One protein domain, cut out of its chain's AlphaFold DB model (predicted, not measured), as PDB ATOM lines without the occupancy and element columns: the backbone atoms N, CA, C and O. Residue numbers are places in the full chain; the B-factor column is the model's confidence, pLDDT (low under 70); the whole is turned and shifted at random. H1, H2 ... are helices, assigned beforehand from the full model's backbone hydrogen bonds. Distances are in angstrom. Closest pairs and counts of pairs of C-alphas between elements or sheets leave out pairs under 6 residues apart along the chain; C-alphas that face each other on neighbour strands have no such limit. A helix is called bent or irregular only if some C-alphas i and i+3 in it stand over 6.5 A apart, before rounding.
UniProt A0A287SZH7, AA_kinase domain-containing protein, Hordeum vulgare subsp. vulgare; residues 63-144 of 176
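This is residues 63 to 144 of the 176 residues of the protein "AA_kinase domain-containing protein" of Hordeum vulgare subsp. vulgare (UniProt A0A287SZH7). Four helices form an elongated up-and-down bundle, each running against the one before it. H1 and H3 make its middle, touching each other as well as both other helices, while H2 packs on one side of them and H4 on the other. At one end residues 102 to 107, of which 102 to 104 belong to H2, stand free and stick out. The printed part has 82 residues with four named helices, H1 H2 H3 H4 along the chain, and no named strand; its class is all helix. It is compact, with a radius of gyration of the C-alphas of 12.5 A, and spans 39 by 23 by 19 A.

H1, residues 63 to 76, is one of two hubs, touching three other helices. H2, residues 88 to 104, touches H1 with residues 88 to 93 alone, the closest C-alphas being those of Asn 66 and Glu 89, 5.1 A apart; the two form a helical hairpin at a shallow tilt of 29 degrees, opposite ways. H3, residues 109 to 128, is the other hub. It touches H1 through residues 70 to 75 of H1 and 122 to 126 of H3, closest at the C-alphas of Ala 74 and Val 126, 4.7 A, with a shallow tilt of 26 degrees, the same way. H2 and H3 form a helical hairpin, opposite ways at a shallow tilt of 7 degrees, with the C-alphas of Tyr 97 and Val 111 closest at 6.7 A. H4, residues 133 to 144, forms a helical hairpin with H3, opposite ways at a shallow tilt of 33 degrees, only just short of steep; their closest C-alphas, His 121 and Thr 135, are 6.9 A apart. H4 touches H1 with residues 139 to 143 alone, closest at the C-alphas of Thr 64 and Gly 143, 5.9 A. H2 and H4 are apart. In H1 and H2 every O i to N i+4 pair is within hydrogen-bond range; in H3 14 of 16 are, and in H4 6 of 8.

H1 begins at C-alpha 63 (69.853, -43.319, 191.647) and is 19.9 A long. H2 measures 24.5 A. H3, the longest helix by residues, measures 28.5 A and begins at C-alpha 109 (62.232, -54.709, 178.941). H4 measures 18.0 A and ends at C-alpha 144 (66.890, -51.251, 194.822). H3 and H4 are only just irregular: C-alphas 110 and 113 are 6.9 A apart, and C-alphas 140 and 143 are 7.0 A apart.

The two C-alphas farthest apart, of Glu 78 and Gly 105, are 39.5 A apart. The H1 to H2 link is long, with 11 residues; the other two links are tight. The printed part has no cut, and no printed residue is under 70 in pLDDT.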
ATOM      1  N   THR A  63      71.191 -43.283 192.252       83.94
ATOM      2  CA  THR A  63      69.853 -43.319 191.647       83.94
ATOM      3  C   THR A  63      68.749 -42.854 192.588       83.94
ATOM      4  O   THR A  63      67.932 -42.055 192.143       83.94
ATOM      5  N   THR A  64      68.718 -43.232 193.872       85.50
ATOM      6  CA  THR A  64      67.627 -42.728 194.732       85.50
ATOM      7  C   THR A  64      67.802 -41.276 195.139       85.50
ATOM      8  O   THR A  64      66.799 -40.584 195.274       85.50
ATOM      9  N   ASP A  65      69.036 -40.772 195.221       87.69
ATOM     10  CA  ASP A  65      69.276 -39.335 195.399       87.69
ATOM     11  C   ASP A  65      68.728 -38.561 194.186       87.69
ATOM     12  O   ASP A  65      67.969 -37.606 194.353       87.69
ATOM     13  N   ASN A  66      68.996 -39.040 192.964       90.62
ATOM     14  CA  ASN A  66      68.429 -38.473 191.736       90.62
ATOM     15  C   ASN A  66      66.895 -38.543 191.717       90.62
ATOM     16  O   ASN A  66      66.253 -37.576 191.319       90.62
ATOM     17  N   ILE A  67      66.287 -39.644 192.179       92.31
ATOM     18  CA  ILE A  67      64.821 -39.758 192.282       92.31
ATOM     19  C   ILE A  67      64.267 -38.714 193.249       92.31
ATOM     20  O   ILE A  67      63.298 -38.035 192.923       92.31
ATOM     21  N   LEU A  68      64.871 -38.561 194.428       92.31
ATOM     22  CA  LEU A  68      64.412 -37.594 195.425       92.31
ATOM     23  C   LEU A  68      64.514 -36.160 194.897       92.31
ATOM     24  O   LEU A  68      63.577 -35.380 195.060       92.31
ATOM     25  N   VAL A  69      65.608 -35.821 194.210       94.25
ATOM     26  CA  VAL A  69      65.758 -34.506 193.573       94.25
ATOM     27  C   VAL A  69      64.748 -34.323 192.436       94.25
ATOM     28  O   VAL A  69      64.123 -33.265 192.357       94.25
ATOM     29  N   ALA A  70      64.518 -35.344 191.604       94.94
ATOM     30  CA  ALA A  70      63.525 -35.293 190.533       94.94
ATOM     31  C   ALA A  70      62.109 -35.045 191.075       94.94
ATOM     32  O   ALA A  70      61.383 -34.213 190.540       94.94
ATOM     33  N   VAL A  71      61.742 -35.695 192.182       94.75
ATOM     34  CA  VAL A  71      60.461 -35.482 192.874       94.75
ATOM     35  C   VAL A  71      60.363 -34.063 193.428       94.75
ATOM     36  O   VAL A  71      59.346 -33.402 193.243       94.75
ATOM     37  N   CYS A  72      61.423 -33.559 194.067       93.75
ATOM     38  CA  CYS A  72      61.463 -32.180 194.557       93.75
ATOM     39  C   CYS A  72      61.282 -31.161 193.425       93.75
ATOM     40  O   CYS A  72      60.570 -30.173 193.604       93.75
ATOM     41  N   LYS A  73      61.899 -31.393 192.261       94.69
ATOM     42  CA  LYS A  73      61.716 -30.544 191.078       94.69
ATOM     43  C   LYS A  73      60.312 -30.668 190.496       94.69
ATOM     44  O   LYS A  73      59.714 -29.646 190.189       94.69
ATOM     45  N   ALA A  74      59.761 -31.879 190.422       94.38
ATOM     46  CA  ALA A  74      58.393 -32.106 189.964       94.38
ATOM     47  C   ALA A  74      57.363 -31.359 190.830       94.38
ATOM     48  O   ALA A  74      56.470 -30.704 190.299       94.38
ATOM     49  N   LEU A  75      57.532 -31.388 192.158       94.56
ATOM     50  CA  LEU A  75      56.664 -30.685 193.111       94.56
ATOM     51  C   LEU A  75      56.751 -29.156 193.003       94.56
ATOM     52  O   LEU A  75      55.764 -28.474 193.254       94.56
ATOM     53  N   ARG A  76      57.929 -28.617 192.669       92.75
ATOM     54  CA  ARG A  76      58.190 -27.166 192.583       92.75
ATOM     55  C   ARG A  76      58.015 -26.584 191.188       92.75
ATOM     56  O   ARG A  76      58.108 -25.375 191.024       92.75
ATOM     57  N   CYS A  77      57.837 -27.435 190.189       89.75
ATOM     58  CA  CYS A  77      57.588 -27.015 188.825       89.75
ATOM     59  C   CYS A  77      56.337 -26.120 188.793       89.75
ATOM     60  O   CYS A  77      55.336 -26.464 189.412       89.75
ATOM     61  N   GLU A  78      56.376 -24.990 188.096       88.44
ATOM     62  CA  GLU A  78      55.200 -24.118 187.928       88.44
ATOM     63  C   GLU A  78      54.419 -24.477 186.655       88.44
ATOM     64  O   GLU A  78      53.195 -24.375 186.621       88.44
ATOM     65  N   ASP A  79      55.118 -24.992 185.645       91.00
ATOM     66  CA  ASP A  79      54.571 -25.393 184.352       91.00
ATOM     67  C   ASP A  79      53.955 -26.805 184.413       91.00
ATOM     68  O   ASP A  79      54.650 -27.820 184.442       91.00
ATOM     69  N   GLN A  80      52.625 -26.903 184.426       85.44
ATOM     70  CA  GLN A  80      51.932 -28.200 184.446       85.44
ATOM     71  C   GLN A  80      52.065 -28.984 183.130       85.44
ATOM     72  O   GLN A  80      51.754 -30.177 183.102       85.44
ATOM     73  N   GLN A  81      52.522 -28.340 182.054       88.81
ATOM     74  CA  GLN A  81      52.798 -28.959 180.764       88.81
ATOM     75  C   GLN A  81      54.224 -29.519 180.674       88.81
ATOM     76  O   GLN A  81      54.498 -30.288 179.747       88.81
ATOM     77  N   GLN A  82      55.107 -29.202 181.633       91.75
ATOM     78  CA  GLN A  82      56.456 -29.760 181.676       91.75
ATOM     79  C   GLN A  82      56.399 -31.293 181.710       91.75
ATOM     80  O   GLN A  82      55.663 -31.910 182.493       91.75
ATOM     81  N   LYS A  83      57.212 -31.931 180.865       94.00
ATOM     82  CA  LYS A  83      57.296 -33.394 180.834       94.00
ATOM     83  C   LYS A  83      58.260 -33.897 181.899       94.00
ATOM     84  O   LYS A  83      59.354 -33.364 182.070       94.00
ATOM     85  N   ALA A  84      57.917 -35.003 182.554       92.62
ATOM     86  CA  ALA A  84      58.803 -35.668 183.509       92.62
ATOM     87  C   ALA A  84      60.154 -36.063 182.883       92.62
ATOM     88  O   ALA A  84      61.185 -35.980 183.549       92.62
ATOM     89  N   SER A  85      60.172 -36.410 181.590       92.38
ATOM     90  CA  SER A  85      61.391 -36.680 180.814       92.38
ATOM     91  C   SER A  85      62.369 -35.502 180.746       92.38
ATOM     92  O   SER A  85      63.558 -35.714 180.522       92.38
ATOM     93  N   GLU A  86      61.889 -34.268 180.918       93.50
ATOM     94  CA  GLU A  86      62.706 -33.047 180.882       93.50
ATOM     95  C   GLU A  86      63.343 -32.742 182.247       93.50
ATOM     96  O   GLU A  86      64.214 -31.878 182.358       93.50
ATOM     97  N   ILE A  87      62.956 -33.467 183.303       95.25
ATOM     98  CA  ILE A  87      63.598 -33.366 184.612       95.25
ATOM     99  C   ILE A  87      64.989 -34.001 184.517       95.25
ATOM    100  O   ILE A  87      65.138 -35.215 184.386       95.25
ATOM    101  N   HIS A  88      66.018 -33.162 184.626       95.06
ATOM    102  CA  HIS A  88      67.418 -33.539 184.423       95.06
ATOM    103  C   HIS A  88      67.858 -34.795 185.199       95.06
ATOM    104  O   HIS A  88      68.463 -35.700 184.629       95.06
ATOM    105  N   GLU A  89      67.525 -34.896 186.486       94.62
ATOM    106  CA  GLU A  89      67.911 -36.030 187.332       94.62
ATOM    107  C   GLU A  89      67.213 -37.329 186.925       94.62
ATOM    108  O   GLU A  89      67.809 -38.406 187.026       94.62
ATOM    109  N   PHE A  90      65.977 -37.235 186.429       95.00
ATOM    110  CA  PHE A  90      65.276 -38.385 185.873       95.00
ATOM    111  C   PHE A  90      65.909 -38.823 184.547       95.00
ATOM    112  O   PHE A  90      66.147 -40.016 184.363       95.00
ATOM    113  N   ALA A  91      66.278 -37.882 183.674       94.50
ATOM    114  CA  ALA A  91      66.980 -38.185 182.426       94.50
ATOM    115  C   ALA A  91      68.333 -38.883 182.673       94.50
ATOM    116  O   ALA A  91      68.607 -39.916 182.063       94.50
ATOM    117  N   ILE A  92      69.140 -38.390 183.627       92.62
ATOM    118  CA  ILE A  92      70.401 -39.037 184.036       92.62
ATOM    119  C   ILE A  92      70.151 -40.465 184.528       92.62
ATOM    120  O   ILE A  92      70.883 -41.389 184.174       92.62
ATOM    121  N   LEU A  93      69.133 -40.651 185.371       92.75
ATOM    122  CA  LEU A  93      68.784 -41.965 185.899       92.75
ATOM    123  C   LEU A  93      68.359 -42.925 184.783       92.75
ATOM    124  O   LEU A  93      68.820 -44.067 184.761       92.75
ATOM    125  N   LYS A  94      67.498 -42.469 183.867       93.94
ATOM    126  CA  LYS A  94      66.991 -43.258 182.739       93.94
ATOM    127  C   LYS A  94      68.143 -43.722 181.852       93.94
ATOM    128  O   LYS A  94      68.254 -44.917 181.585       93.94
ATOM    129  N   GLU A  95      69.042 -42.807 181.501       93.50
ATOM    130  CA  GLU A  95      70.245 -43.110 180.724       93.50
ATOM    131  C   GLU A  95      71.146 -44.127 181.436       93.50
ATOM    132  O   GLU A  95      71.568 -45.112 180.837       93.50
ATOM    133  N   LEU A  96      71.386 -43.957 182.741       92.56
ATOM    134  CA  LEU A  96      72.224 -44.879 183.506       92.56
ATOM    135  C   LEU A  96      71.684 -46.319 183.477       92.56
ATOM    136  O   LEU A  96      72.457 -47.255 183.267       92.56
ATOM    137  N   TYR A  97      70.377 -46.513 183.688       93.75
ATOM    138  CA  TYR A  97      69.760 -47.845 183.646       93.75
ATOM    139  C   TYR A  97      69.783 -48.453 182.241       93.75
ATOM    140  O   TYR A  97      70.116 -49.632 182.107       93.75
ATOM    141  N   LEU A  98      69.470 -47.662 181.209       94.81
ATOM    142  CA  LEU A  98      69.459 -48.119 179.817       94.81
ATOM    143  C   LEU A  98      70.862 -48.494 179.326       94.81
ATOM    144  O   LEU A  98      71.066 -49.586 178.802       94.81
ATOM    145  N   ARG A  99      71.861 -47.653 179.592       95.06
ATOM    146  CA  ARG A  99      73.252 -47.972 179.266       95.06
ATOM    147  C   ARG A  99      73.715 -49.243 179.977       95.06
ATOM    148  O   ARG A  99      74.296 -50.131 179.362       95.06
ATOM    149  N   THR A 100      73.417 -49.364 181.270       94.12
ATOM    150  CA  THR A 100      73.864 -50.514 182.065       94.12
ATOM    151  C   THR A 100      73.203 -51.819 181.602       94.12
ATOM    152  O   THR A 100      73.878 -52.845 181.532       94.12
ATOM    153  N   ILE A 101      71.902 -51.819 181.272       95.06
ATOM    154  CA  ILE A 101      71.225 -53.037 180.789       95.06
ATOM    155  C   ILE A 101      71.798 -53.491 179.437       95.06
ATOM    156  O   ILE A 101      72.011 -54.691 179.238       95.06
ATOM    157  N   ASP A 102      72.138 -52.537 178.565       95.56
ATOM    158  CA  ASP A 102      72.748 -52.796 177.260       95.56
ATOM    159  C   ASP A 102      74.157 -53.378 177.396       95.56
ATOM    160  O   ASP A 102      74.480 -54.393 176.778       95.56
ATOM    161  N   GLU A 103      74.987 -52.803 178.267       96.19
ATOM    162  CA  GLU A 103      76.348 -53.280 178.545       96.19
ATOM    163  C   GLU A 103      76.377 -54.671 179.207       96.19
ATOM    164  O   GLU A 103      77.359 -55.418 179.085       96.19
ATOM    165  N   LEU A 104      75.311 -55.045 179.925       94.88
ATOM    166  CA  LEU A 104      75.099 -56.407 180.432       94.88
ATOM    167  C   LEU A 104      74.567 -57.354 179.341       94.88
ATOM    168  O   LEU A 104      74.636 -58.581 179.491       94.88
ATOM    169  N   GLY A 105      74.076 -56.805 178.228       94.94
ATOM    170  CA  GLY A 105      73.424 -57.511 177.130       94.94
ATOM    171  C   GLY A 105      72.184 -58.266 177.601       94.94
ATOM    172  O   GLY A 105      72.039 -59.451 177.291       94.94
ATOM    173  N   LEU A 106      71.383 -57.625 178.447       94.56
ATOM    174  CA  LEU A 106      70.098 -58.129 178.917       94.56
ATOM    175  C   LEU A 106      68.965 -57.485 178.114       94.56
ATOM    176  O   LEU A 106      69.172 -56.493 177.420       94.56
ATOM    177  N   ASP A 107      67.762 -58.047 178.208       93.69
ATOM    178  CA  ASP A 107      66.595 -57.445 177.569       93.69
ATOM    179  C   ASP A 107      66.254 -56.103 178.238       93.69
ATOM    180  O   ASP A 107      66.048 -56.036 179.458       93.69
ATOM    181  N   ARG A 108      66.162 -55.042 177.427       93.81
ATOM    182  CA  ARG A 108      65.792 -53.687 177.860       93.81
ATOM    183  C   ARG A 108      64.441 -53.653 178.568       93.81
ATOM    184  O   ARG A 108      64.260 -52.802 179.440       93.81
ATOM    185  N   SER A 109      63.535 -54.590 178.267       92.12
ATOM    186  CA  SER A 109      62.232 -54.709 178.941       92.12
ATOM    187  C   SER A 109      62.350 -54.828 180.471       92.12
ATOM    188  O   SER A 109      61.478 -54.353 181.200       92.12
ATOM    189  N   THR A 110      63.480 -55.362 180.961       89.56
ATOM    190  CA  THR A 110      63.813 -55.482 182.392       89.56
ATOM    191  C   THR A 110      63.804 -54.131 183.110       89.56
ATOM    192  O   THR A 110      63.466 -54.061 184.291       89.56
ATOM    193  N   VAL A 111      64.179 -53.052 182.413       93.81
ATOM    194  CA  VAL A 111      64.274 -51.702 182.990       93.81
ATOM    195  C   VAL A 111      63.291 -50.717 182.370       93.81
ATOM    196  O   VAL A 111      62.855 -49.814 183.078       93.81
ATOM    197  N   SER A 112      62.890 -50.888 181.106       93.50
ATOM    198  CA  SER A 112      62.018 -49.927 180.419       93.50
ATOM    199  C   SER A 112      60.638 -49.836 181.070       93.50
ATOM    200  O   SER A 112      60.228 -48.747 181.445       93.50
ATOM    201  N   GLY A 113      59.974 -50.966 181.340       94.19
ATOM    202  CA  GLY A 113      58.660 -50.971 181.998       94.19
ATOM    203  C   GLY A 113      58.662 -50.293 183.380       94.19
ATOM    204  O   GLY A 113      57.814 -49.435 183.652       94.19
ATOM    205  N   PRO A 114      59.618 -50.623 184.273       93.50
ATOM    206  CA  PRO A 114      59.809 -49.883 185.516       93.50
ATOM    207  C   PRO A 114      60.070 -48.386 185.301       93.50
ATOM    208  O   PRO A 114      59.457 -47.573 185.993       93.50
ATOM    209  N   LEU A 115      60.952 -48.007 184.372       95.31
ATOM    210  CA  LEU A 115      61.274 -46.603 184.087       95.31
ATOM    211  C   LEU A 115      60.054 -45.824 183.585       95.31
ATOM    212  O   LEU A 115      59.842 -44.705 184.040       95.31
ATOM    213  N   ASP A 116      59.225 -46.424 182.734       95.56
ATOM    214  CA  ASP A 116      57.991 -45.812 182.236       95.56
ATOM    215  C   ASP A 116      56.980 -45.607 183.375       95.56
ATOM    216  O   ASP A 116      56.314 -44.576 183.468       95.56
ATOM    217  N   THR A 117      56.908 -46.559 184.311       95.06
ATOM    218  CA  THR A 117      56.072 -46.430 185.516       95.06
ATOM    219  C   THR A 117      56.582 -45.311 186.430       95.06
ATOM    220  O   THR A 117      55.794 -44.532 186.967       95.06
ATOM    221  N   LEU A 118      57.904 -45.206 186.605       95.25
ATOM    222  CA  LEU A 118      58.538 -44.124 187.356       95.25
ATOM    223  C   LEU A 118      58.262 -42.758 186.709       95.25
ATOM    224  O   LEU A 118      57.904 -41.814 187.413       95.25
ATOM    225  N   GLU A 119      58.377 -42.670 185.384       96.06
ATOM    226  CA  GLU A 119      58.068 -41.470 184.603       96.06
ATOM    227  C   GLU A 119      56.612 -41.045 184.784       96.06
ATOM    228  O   GLU A 119      56.339 -39.882 185.065       96.06
ATOM    229  N   HIS A 120      55.679 -41.996 184.709       95.94
ATOM    230  CA  HIS A 120      54.258 -41.737 184.919       95.94
ATOM    231  C   HIS A 120      53.970 -41.189 186.324       95.94
ATOM    232  O   HIS A 120      53.223 -40.222 186.476       95.94
ATOM    233  N   HIS A 121      54.596 -41.758 187.359       95.50
ATOM    234  CA  HIS A 121      54.478 -41.235 188.719       95.50
ATOM    235  C   HIS A 121      55.035 -39.815 188.847       95.50
ATOM    236  O   HIS A 121      54.395 -38.969 189.468       95.50
ATOM    237  N   LEU A 122      56.194 -39.529 188.248       95.31
ATOM    238  CA  LEU A 122      56.759 -38.179 188.239       95.31
ATOM    239  C   LEU A 122      55.860 -37.198 187.477       95.31
ATOM    240  O   LEU A 122      55.632 -36.097 187.967       95.31
ATOM    241  N   GLN A 123      55.292 -37.606 186.340       96.44
ATOM    242  CA  GLN A 123      54.363 -36.779 185.569       96.44
ATOM    243  C   GLN A 123      53.111 -36.445 186.381       96.44
ATOM    244  O   GLN A 123      52.658 -35.303 186.380       96.44
ATOM    245  N   HIS A 124      52.573 -37.420 187.114       95.31
ATOM    246  CA  HIS A 124      51.452 -37.180 188.013       95.31
ATOM    247  C   HIS A 124      51.813 -36.144 189.086       95.31
ATOM    248  O   HIS A 124      51.048 -35.214 189.307       95.31
ATOM    249  N   VAL A 125      52.995 -36.255 189.704       95.38
ATOM    250  CA  VAL A 125      53.482 -35.276 190.692       95.38
ATOM    251  C   VAL A 125      53.633 -33.879 190.074       95.38
ATOM    252  O   VAL A 125      53.278 -32.898 190.724       95.38
ATOM    253  N   VAL A 126      54.099 -33.767 188.822       95.81
ATOM    254  CA  VAL A 126      54.143 -32.483 188.096       95.81
ATOM    255  C   VAL A 126      52.743 -31.894 187.942       95.81
ATOM    256  O   VAL A 126      52.568 -30.702 188.160       95.81
ATOM    257  N   ILE A 127      51.734 -32.690 187.596       94.81
ATOM    258  CA  ILE A 127      50.380 -32.175 187.345       94.81
ATOM    259  C   ILE A 127      49.685 -31.796 188.656       94.81
ATOM    260  O   ILE A 127      49.171 -30.684 188.782       94.81
ATOM    261  N   THR A 128      49.674 -32.708 189.632       94.56
ATOM    262  CA  THR A 128      48.874 -32.556 190.856       94.56
ATOM    263  C   THR A 128      49.576 -31.777 191.955       94.56
ATOM    264  O   THR A 128      48.911 -31.319 192.877       94.56
ATOM    265  N   LYS A 129      50.907 -31.638 191.886       93.94
ATOM    266  CA  LYS A 129      51.752 -31.071 192.955       93.94
ATOM    267  C   LYS A 129      51.636 -31.817 194.289       93.94
ATOM    268  O   LYS A 129      52.000 -31.298 195.341       93.94
ATOM    269  N   GLU A 130      51.185 -33.067 194.243       93.50
ATOM    270  CA  GLU A 130      50.997 -33.918 195.412       93.50
ATOM    271  C   GLU A 130      51.794 -35.214 195.282       93.50
ATOM    272  O   GLU A 130      51.879 -35.817 194.211       93.50
ATOM    273  N   LEU A 131      52.332 -35.681 196.410       93.56
ATOM    274  CA  LEU A 131      53.018 -36.963 196.501       93.56
ATOM    275  C   LEU A 131      52.301 -37.879 197.491       93.56
ATOM    276  O   LEU A 131      52.428 -37.727 198.707       93.56
ATOM    277  N   SER A 132      51.588 -38.879 196.972       91.31
ATOM    278  CA  SER A 132      50.911 -39.855 197.827       91.31
ATOM    279  C   SER A 132      51.915 -40.754 198.571       91.31
ATOM    280  O   SER A 132      52.990 -41.058 198.034       91.31
ATOM    281  N   PRO A 133      51.579 -41.254 199.780       90.81
ATOM    282  CA  PRO A 133      52.436 -42.183 200.522       90.81
ATOM    283  C   PRO A 133      52.829 -43.421 199.704       90.81
ATOM    284  O   PRO A 133      53.987 -43.833 199.727       90.81
ATOM    285  N   THR A 134      51.890 -43.959 198.922       89.25
ATOM    286  CA  THR A 134      52.117 -45.103 198.030       89.25
ATOM    287  C   THR A 134      53.136 -44.783 196.939       89.25
ATOM    288  O   THR A 134      54.047 -45.576 196.702       89.25
ATOM    289  N   THR A 135      53.028 -43.609 196.308       89.38
ATOM    290  CA  THR A 135      53.988 -43.171 195.283       89.38
ATOM    291  C   THR A 135      55.365 -42.967 195.903       89.38
ATOM    292  O   THR A 135      56.354 -43.469 195.383       89.38
ATOM    293  N   ARG A 136      55.441 -42.321 197.073       89.00
ATOM    294  CA  ARG A 136      56.697 -42.157 197.817       89.00
ATOM    295  C   ARG A 136      57.377 -43.500 198.098       89.00
ATOM    296  O   ARG A 136      58.579 -43.633 197.880       89.00
ATOM    297  N   ASP A 137      56.627 -44.493 198.567       88.31
ATOM    298  CA  ASP A 137      57.183 -45.815 198.864       88.31
ATOM    299  C   ASP A 137      57.638 -46.554 197.597       88.31
ATOM    300  O   ASP A 137      58.664 -47.238 197.630       88.31
ATOM    301  N   TYR A 138      56.934 -46.381 196.473       89.31
ATOM    302  CA  TYR A 138      57.382 -46.880 195.172       89.31
ATOM    303  C   TYR A 138      58.710 -46.237 194.752       89.31
ATOM    304  O   TYR A 138      59.662 -46.951 194.438       89.31
ATOM    305  N   LEU A 139      58.798 -44.905 194.808       87.81
ATOM    306  CA  LEU A 139      59.967 -44.126 194.391       87.81
ATOM    307  C   LEU A 139      61.227 -44.523 195.169       87.81
ATOM    308  O   LEU A 139      62.264 -44.799 194.573       87.81
ATOM    309  N   VAL A 140      61.124 -44.637 196.495       83.94
ATOM    310  CA  VAL A 140      62.248 -45.055 197.355       83.94
ATOM    311  C   VAL A 140      62.632 -46.524 197.120       83.94
ATOM    312  O   VAL A 140      63.787 -46.912 197.293       83.94
ATOM    313  N   ALA A 141      61.681 -47.376 196.731       86.50
ATOM    314  CA  ALA A 141      61.955 -48.782 196.442       86.50
ATOM    315  C   ALA A 141      62.498 -49.023 195.025       86.50
ATOM    316  O   ALA A 141      63.071 -50.092 194.794       86.50
ATOM    317  N   PHE A 142      62.318 -48.070 194.105       90.00
ATOM    318  CA  PHE A 142      62.619 -48.222 192.685       90.00
ATOM    319  C   PHE A 142      64.066 -48.651 192.449       90.00
ATOM    320  O   PHE A 142      64.294 -49.711 191.870       90.00
ATOM    321  N   GLY A 143      65.035 -47.879 192.956       87.19
ATOM    322  CA  GLY A 143      66.452 -48.117 192.673       87.19
ATOM    323  C   GLY A 143      66.903 -49.516 193.089       87.19
ATOM    324  O   GLY A 143      67.474 -50.263 192.303       87.19
ATOM    325  N   ASN A 144      66.551 -49.924 194.309       84.50
ATOM    326  CA  ASN A 144      66.890 -51.251 194.822       84.50
ATOM    327  C   ASN A 144      66.217 -52.382 194.031       84.50
ATOM    328  O   ASN A 144      66.851 -53.403 193.762       84.50
TER     329      ASN A 144